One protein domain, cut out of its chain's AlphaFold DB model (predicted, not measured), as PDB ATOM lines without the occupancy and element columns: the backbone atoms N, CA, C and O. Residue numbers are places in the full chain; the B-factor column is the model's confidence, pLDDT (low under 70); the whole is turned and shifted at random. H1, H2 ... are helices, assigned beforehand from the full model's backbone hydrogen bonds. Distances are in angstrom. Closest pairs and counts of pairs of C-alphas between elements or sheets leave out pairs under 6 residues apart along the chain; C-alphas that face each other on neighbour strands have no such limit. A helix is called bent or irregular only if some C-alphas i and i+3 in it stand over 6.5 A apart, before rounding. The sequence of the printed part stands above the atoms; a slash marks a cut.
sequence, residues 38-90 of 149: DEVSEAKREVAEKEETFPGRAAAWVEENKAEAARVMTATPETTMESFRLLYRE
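What this domain is: This is residues 38 to 90 of the 149 residues of an uncharacterized protein of Cuscuta campestris (UniProt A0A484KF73). A long bent helix, H1, makes most of the length of this open, drawn-out shape, and at its far end two short helices, H2 and H3, turn away one after the other like a hook. The arm H1a sticks out with no other part beside it, H2 makes a corner with the arm H1b, and H3 makes a second corner with H2. The printed part has 53 residues with three named helices in the order H1, H2, H3, no named strand, and the class all helix. It is extended, with a radius of gyration of the C-alphas of 16.7 A and spans of 51 by 22 by 18 A.

Where its parts are: Find C-alpha 38 at (-36.210, -9.540, -22.936), where H1, residues 38 to 64, begins. By its hydrogen bonds it was assigned as one helix, but it is bent: C-alphas 52 and 55 are 7.0 A apart. Its arm H1a, residues 38 to 52, is 21.2 A long, and H1b, residues 55 to 64, is 14.4 A long and ends at C-alpha 64 at (-46.978, -43.858, -34.516). Next come H2, residues 66 to 73, and H3, residues 77 to 87, which is 15.2 A long and ends at C-alpha 87 at (-29.910, -48.224, -43.317).

How they stand to each other: Look first at the bend, where the lines of H1a and H1b stand at a steep tilt of 46 degrees. H1b and H2 are close but not clearly touching, and their closest C-alphas, those of Val 62 and Ala 69, are 7.2 A apart. Their lines are about perpendicular, at 85 degrees. H2 and H3 touch only at the corner by their link, with the C-alphas of Met 73 and Thr 80 closest at 5.4 A. They run opposite ways at a steep tilt of 61 degrees. H1a is apart from H2 and H3, and H1b is apart from H3. In H1a, H1b, H2 and H3, every O i to N i+4 pair is within hydrogen-bond range.

The domain as a whole: The two C-alphas farthest apart are those of Asp 38 and Pro 77, at 51.1 A. Residues 38 to 60, which belong to H1, stand free. The links H1 to H2 and H2 to H3 are tight, and the printed part has no cut. The mean pLDDT of the printed part is 95.6, and no printed residue is under 70.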
ATOM      1  N   ASP A  38     -35.211  -8.610 -23.467       98.12
ATOM      2  CA  ASP A  38     -36.210  -9.540 -22.936       98.12
ATOM      3  C   ASP A  38     -36.743 -10.460 -24.046       98.12
ATOM      4  O   ASP A  38     -36.718 -11.681 -23.898       98.12
ATOM      5  N   GLU A  39     -37.113  -9.900 -25.204       98.25
ATOM      6  CA  GLU A  39     -37.561 -10.671 -26.375       98.25
ATOM      7  C   GLU A  39     -36.500 -11.682 -26.843       98.25
ATOM      8  O   GLU A  39     -36.810 -12.844 -27.112       98.25
ATOM      9  N   VAL A  40     -35.227 -11.276 -26.897       98.25
ATOM     10  CA  VAL A  40     -34.114 -12.171 -27.257       98.25
ATOM     11  C   VAL A  40     -33.929 -13.276 -26.219       98.25
ATOM     12  O   VAL A  40     -33.604 -14.409 -26.581       98.25
ATOM     13  N   SER A  41     -34.107 -12.967 -24.936       97.81
ATOM     14  CA  SER A  41     -33.975 -13.952 -23.859       97.81
ATOM     15  C   SER A  41     -35.085 -15.001 -23.930       97.81
ATOM     16  O   SER A  41     -34.802 -16.197 -23.840       97.81
ATOM     17  N   GLU A  42     -36.318 -14.572 -24.193       98.25
ATOM     18  CA  GLU A  42     -37.457 -15.468 -24.395       98.25
ATOM     19  C   GLU A  42     -37.303 -16.330 -25.649       98.25
ATOM     20  O   GLU A  42     -37.434 -17.552 -25.580       98.25
ATOM     21  N   ALA A  43     -36.905 -15.738 -26.777       98.12
ATOM     22  CA  ALA A  43     -36.660 -16.489 -28.005       98.12
ATOM     23  C   ALA A  43     -35.575 -17.564 -27.814       98.12
ATOM     24  O   ALA A  43     -35.719 -18.690 -28.290       98.12
ATOM     25  N   LYS A  44     -34.499 -17.252 -27.079       98.00
ATOM     26  CA  LYS A  44     -33.451 -18.231 -26.745       98.00
ATOM     27  C   LYS A  44     -33.983 -19.374 -25.886       98.00
ATOM     28  O   LYS A  44     -33.628 -20.523 -26.136       98.00
ATOM     29  N   ARG A  45     -34.826 -19.067 -24.897       97.81
ATOM     30  CA  ARG A  45     -35.466 -20.072 -24.040       97.81
ATOM     31  C   ARG A  45     -36.351 -21.009 -24.858       97.81
ATOM     32  O   ARG A  45     -36.223 -22.221 -24.728       97.81
ATOM     33  N   GLU A  46     -37.181 -20.463 -25.743       97.44
ATOM     34  CA  GLU A  46     -38.035 -21.270 -26.618       97.44
ATOM     35  C   GLU A  46     -37.243 -22.169 -27.566       97.44
ATOM     36  O   GLU A  46     -37.640 -23.308 -27.811       97.44
ATOM     37  N   VAL A  47     -36.151 -21.657 -28.144       97.50
ATOM     38  CA  VAL A  47     -35.288 -22.456 -29.023       97.50
ATOM     39  C   VAL A  47     -34.675 -23.610 -28.240       97.50
ATOM     40  O   VAL A  47     -34.772 -24.745 -28.695       97.50
ATOM     41  N   ALA A  48     -34.144 -23.348 -27.044       97.19
ATOM     42  CA  ALA A  48     -33.574 -24.390 -26.194       97.19
ATOM     43  C   ALA A  48     -34.610 -25.470 -25.829       97.19
ATOM     44  O   ALA A  48     -34.339 -26.660 -25.975       97.19
ATOM     45  N   GLU A  49     -35.824 -25.072 -25.442       96.81
ATOM     46  CA  GLU A  49     -36.908 -26.012 -25.126       96.81
ATOM     47  C   GLU A  49     -37.335 -26.836 -26.356       96.81
ATOM     48  O   GLU A  49     -37.586 -28.045 -26.276       96.81
ATOM     49  N   LYS A  50     -37.405 -26.207 -27.535       95.75
ATOM     50  CA  LYS A  50     -37.723 -26.906 -28.787       95.75
ATOM     51  C   LYS A  50     -36.619 -27.892 -29.163       95.75
ATOM     52  O   LYS A  50     -36.952 -29.016 -29.524       95.75
ATOM     53  N   GLU A  51     -35.352 -27.509 -29.056       95.81
ATOM     54  CA  GLU A  51     -34.205 -28.382 -29.335       95.81
ATOM     55  C   GLU A  51     -34.149 -29.582 -28.385       95.81
ATOM     56  O   GLU A  51     -33.894 -30.700 -28.832       95.81
ATOM     57  N   GLU A  52     -34.466 -29.383 -27.105       95.69
ATOM     58  CA  GLU A  52     -34.525 -30.459 -26.113       95.69
ATOM     59  C   GLU A  52     -35.667 -31.447 -26.406       95.69
ATOM     60  O   GLU A  52     -35.488 -32.666 -26.374       95.69
ATOM     61  N   THR A  53     -36.855 -30.936 -26.733       95.94
ATOM     62  CA  THR A  53     -38.067 -31.761 -26.879       95.94
ATOM     63  C   THR A  53     -38.250 -32.364 -28.273       95.94
ATOM     64  O   THR A  53     -38.990 -33.340 -28.437       95.94
ATOM     65  N   PHE A  54     -37.639 -31.784 -29.308       96.06
ATOM     66  CA  PHE A  54     -37.865 -32.192 -30.695       96.06
ATOM     67  C   PHE A  54     -37.428 -33.634 -30.996       96.06
ATOM     68  O   PHE A  54     -38.242 -34.355 -31.574       96.06
ATOM     69  N   PRO A  55     -36.237 -34.117 -30.584       95.69
ATOM     70  CA  PRO A  55     -35.816 -35.488 -30.877       95.69
ATOM     71  C   PRO A  55     -36.792 -36.539 -30.334       95.69
ATOM     72  O   PRO A  55     -37.149 -37.478 -31.043       95.69
ATOM     73  N   GLY A  56     -37.282 -36.346 -29.104       95.94
ATOM     74  CA  GLY A  56     -38.272 -37.237 -28.495       95.94
ATOM     75  C   GLY A  56     -39.604 -37.228 -29.247       95.94
ATOM     76  O   GLY A  56     -40.167 -38.287 -29.524       95.94
ATOM     77  N   ARG A  57     -40.081 -36.043 -29.653       95.56
ATOM     78  CA  ARG A  57     -41.302 -35.911 -30.466       95.56
ATOM     79  C   ARG A  57     -41.153 -36.534 -31.851       95.56
ATOM     80  O   ARG A  57     -42.079 -37.189 -32.316       95.56
ATOM     81  N   ALA A  58     -40.001 -36.363 -32.495       94.50
ATOM     82  CA  ALA A  58     -39.718 -36.967 -33.791       94.50
ATOM     83  C   ALA A  58     -39.716 -38.502 -33.701       94.50
ATOM     84  O   ALA A  58     -40.321 -39.161 -34.544       94.50
ATOM     85  N   ALA A  59     -39.106 -39.069 -32.655       93.62
ATOM     86  CA  ALA A  59     -39.119 -40.511 -32.420       93.62
ATOM     87  C   ALA A  59     -40.543 -41.043 -32.190       93.62
ATOM     88  O   ALA A  59     -40.944 -42.004 -32.841       93.62
ATOM     89  N   ALA A  60     -41.328 -40.387 -31.328       95.44
ATOM     90  CA  ALA A  60     -42.723 -40.761 -31.085       95.44
ATOM     91  C   ALA A  60     -43.564 -40.705 -32.371       95.44
ATOM     92  O   ALA A  60     -44.301 -41.639 -32.674       95.44
ATOM     93  N   TRP A  61     -43.384 -39.656 -33.177       95.12
ATOM     94  CA  TRP A  61     -44.081 -39.526 -34.451       95.12
ATOM     95  C   TRP A  61     -43.740 -40.671 -35.415       95.12
ATOM     96  O   TRP A  61     -44.645 -41.251 -36.010       95.12
ATOM     97  N   VAL A  62     -42.460 -41.039 -35.554       92.75
ATOM     98  CA  VAL A  62     -42.055 -42.176 -36.401       92.75
ATOM     99  C   VAL A  62     -42.676 -43.478 -35.899       92.75
ATOM    100  O   VAL A  62     -43.153 -44.271 -36.710       92.75
ATOM    101  N   GLU A  63     -42.716 -43.687 -34.582       93.81
ATOM    102  CA  GLU A  63     -43.302 -44.887 -33.983       93.81
ATOM    103  C   GLU A  63     -44.805 -45.020 -34.270       93.81
ATOM    104  O   GLU A  63     -45.272 -46.107 -34.613       93.81
ATOM    105  N   GLU A  64     -45.545 -43.913 -34.201       96.19
ATOM    106  CA  GLU A  64     -46.978 -43.858 -34.516       96.19
ATOM    107  C   GLU A  64     -47.262 -43.989 -36.022       96.19
ATOM    108  O   GLU A  64     -48.317 -44.484 -36.420       96.19
ATOM    109  N   ASN A  65     -46.315 -43.583 -36.877       96.12
ATOM    110  CA  ASN A  65     -46.506 -43.471 -38.326       96.12
ATOM    111  C   ASN A  65     -45.676 -44.480 -39.140       96.12
ATOM    112  O   ASN A  65     -45.480 -44.285 -40.341       96.12
ATOM    113  N   LYS A  66     -45.224 -45.591 -38.537       93.31
ATOM    114  CA  LYS A  66     -44.373 -46.605 -39.202       93.31
ATOM    115  C   LYS A  66     -44.905 -47.071 -40.555       93.31
ATOM    116  O   LYS A  66     -44.132 -47.228 -41.495       93.31
ATOM    117  N   ALA A  67     -46.216 -47.290 -40.663       94.38
ATOM    118  CA  ALA A  67     -46.834 -47.751 -41.904       94.38
ATOM    119  C   ALA A  67     -46.763 -46.696 -43.018       94.38
ATOM    120  O   ALA A  67     -46.518 -47.036 -44.172       94.38
ATOM    121  N   GLU A  68     -46.964 -45.423 -42.680       95.12
ATOM    122  CA  GLU A  68     -46.852 -44.323 -43.639       95.12
ATOM    123  C   GLU A  68     -45.390 -44.099 -44.032       95.12
ATOM    124  O   GLU A  68     -45.073 -44.032 -45.217       95.12
ATOM    125  N   ALA A  69     -44.480 -44.102 -43.052       92.56
ATOM    126  CA  ALA A  69     -43.045 -44.019 -43.296       92.56
ATOM    127  C   ALA A  69     -42.574 -45.138 -44.241       92.56
ATOM    128  O   ALA A  69     -41.882 -44.864 -45.219       92.56
ATOM    129  N   ALA A  70     -43.019 -46.379 -44.021       93.25
ATOM    130  CA  ALA A  70     -42.708 -47.503 -44.899       93.25
ATOM    131  C   ALA A  70     -43.241 -47.299 -46.327       93.25
ATOM    132  O   ALA A  70     -42.526 -47.590 -47.288       93.25
ATOM    133  N   ARG A  71     -44.457 -46.757 -46.495       95.19
ATOM    134  CA  ARG A  71     -45.013 -46.446 -47.825       95.19
ATOM    135  C   ARG A  71     -44.205 -45.371 -48.541       95.19
ATOM    136  O   ARG A  71     -43.897 -45.541 -49.713       95.19
ATOM    137  N   VAL A  72     -43.822 -44.305 -47.841       94.81
ATOM    138  CA  VAL A  72     -42.988 -43.235 -48.407       94.81
ATOM    139  C   VAL A  72     -41.617 -43.776 -48.808       94.81
ATOM    140  O   VAL A  72     -41.168 -43.546 -49.928       94.81
ATOM    141  N   MET A  73     -40.980 -44.555 -47.931       94.62
ATOM    142  CA  MET A  73     -39.671 -45.160 -48.192       94.62
ATOM    143  C   MET A  73     -39.699 -46.136 -49.371       94.62
ATOM    144  O   MET A  73     -38.687 -46.277 -50.048       94.62
ATOM    145  N   THR A  74     -40.835 -46.791 -49.633       95.69
ATOM    146  CA  THR A  74     -40.982 -47.798 -50.698       95.69
ATOM    147  C   THR A  74     -41.782 -47.322 -51.915       95.69
ATOM    148  O   THR A  74     -42.135 -48.126 -52.777       95.69
ATOM    149  N   ALA A  75     -42.046 -46.014 -52.026       97.00
ATOM    150  CA  ALA A  75     -42.901 -45.450 -53.074       97.00
ATOM    151  C   ALA A  75     -42.347 -45.653 -54.496       97.00
ATOM    152  O   ALA A  75     -43.110 -45.871 -55.437       97.00
ATOM    153  N   THR A  76     -41.024 -45.581 -54.662       97.62
ATOM    154  CA  THR A  76     -40.327 -45.799 -55.939       97.62
ATOM    155  C   THR A  76     -39.049 -46.612 -55.721       97.62
ATOM    156  O   THR A  76     -38.510 -46.614 -54.605       97.62
ATOM    157  N   PRO A  77     -38.518 -47.294 -56.754       97.38
ATOM    158  CA  PRO A  77     -37.228 -47.978 -56.658       97.38
ATOM    159  C   PRO A  77     -36.088 -47.057 -56.203       97.38
ATOM    160  O   PRO A  77     -35.249 -47.462 -55.398       97.38
ATOM    161  N   GLU A  78     -36.073 -45.809 -56.669       97.44
ATOM    162  CA  GLU A  78     -35.051 -44.814 -56.345       97.44
ATOM    163  C   GLU A  78     -35.113 -44.417 -54.866       97.44
ATOM    164  O   GLU A  78     -34.111 -44.531 -54.159       97.44
ATOM    165  N   THR A  79     -36.297 -44.041 -54.369       96.00
ATOM    166  CA  THR A  79     -36.506 -43.680 -52.956       96.00
ATOM    167  C   THR A  79     -36.267 -44.874 -52.029       96.00
ATOM    168  O   THR A  79     -35.686 -44.729 -50.949       96.00
ATOM    169  N   THR A  80     -36.618 -46.079 -52.484       96.31
ATOM    170  CA  THR A  80     -36.298 -47.326 -51.779       96.31
ATOM    171  C   THR A  80     -34.791 -47.494 -51.653       96.31
ATOM    172  O   THR A  80     -34.275 -47.735 -50.562       96.31
ATOM    173  N   MET A  81     -34.053 -47.323 -52.750       95.56
ATOM    174  CA  MET A  81     -32.600 -47.463 -52.748       95.56
ATOM    175  C   MET A  81     -31.924 -46.423 -51.849       95.56
ATOM    176  O   MET A  81     -30.986 -46.748 -51.121       95.56
ATOM    177  N   GLU A  82     -32.401 -45.181 -51.859       95.56
ATOM    178  CA  GLU A  82     -31.929 -44.136 -50.946       95.56
ATOM    179  C   GLU A  82     -32.179 -44.498 -49.480       95.56
ATOM    180  O   GLU A  82     -31.265 -44.405 -48.658       95.56
ATOM    181  N   SER A  83     -33.366 -45.015 -49.171       93.56
ATOM    182  CA  SER A  83     -33.717 -45.506 -47.838       93.56
ATOM    183  C   SER A  83     -32.788 -46.635 -47.380       93.56
ATOM    184  O   SER A  83     -32.243 -46.596 -46.275       93.56
ATOM    185  N   PHE A  84     -32.512 -47.613 -48.250       92.94
ATOM    186  CA  PHE A  84     -31.551 -48.676 -47.949       92.94
ATOM    187  C   PHE A  84     -30.134 -48.137 -47.738       92.94
ATOM    188  O   PHE A  84     -29.447 -48.597 -46.827       92.94
ATOM    189  N   ARG A  85     -29.679 -47.142 -48.515       94.31
ATOM    190  CA  ARG A  85     -28.361 -46.510 -48.301       94.31
ATOM    191  C   ARG A  85     -28.237 -45.898 -46.907       94.31
ATOM    192  O   ARG A  85     -27.156 -45.975 -46.328       94.31
ATOM    193  N   LEU A  86     -29.311 -45.312 -46.373       92.88
ATOM    194  CA  LEU A  86     -29.341 -44.806 -44.998       92.88
ATOM    195  C   LEU A  86     -29.233 -45.953 -43.986       92.88
ATOM    196  O   LEU A  86     -28.380 -45.908 -43.103       92.88
ATOM    197  N   LEU A  87     -29.997 -47.033 -44.172       91.69
ATOM    198  CA  LEU A  87     -29.910 -48.224 -43.317       91.69
ATOM    199  C   LEU A  87     -28.520 -48.878 -43.347       91.69
ATOM    200  O   LEU A  87     -28.049 -49.384 -42.332       91.69
ATOM    201  N   TYR A  88     -27.822 -48.825 -44.482       92.19
ATOM    202  CA  TYR A  88     -26.429 -49.262 -44.595       92.19
ATOM    203  C   TYR A  88     -25.432 -48.348 -43.885       92.19
ATOM    204  O   TYR A  88     -24.266 -48.722 -43.796       92.19
ATOM    205  N   ARG A  89     -25.814 -47.159 -43.416       94.62
ATOM    206  CA  ARG A  89     -24.945 -46.295 -42.600       94.62
ATOM    207  C   ARG A  89     -25.162 -46.548 -41.114       94.62
ATOM    208  O   ARG A  89     -24.170 -46.622 -40.390       94.62
ATOM    209  N   GLU A  90     -26.406 -46.787 -40.709       94.69
ATOM    210  CA  GLU A  90     -26.774 -47.061 -39.320       94.69
ATOM    211  C   GLU A  90     -26.268 -48.432 -38.825       94.69
ATOM    212  O   GLU A  90     -26.436 -49.439 -39.524       94.69
TER     213      GLU A  90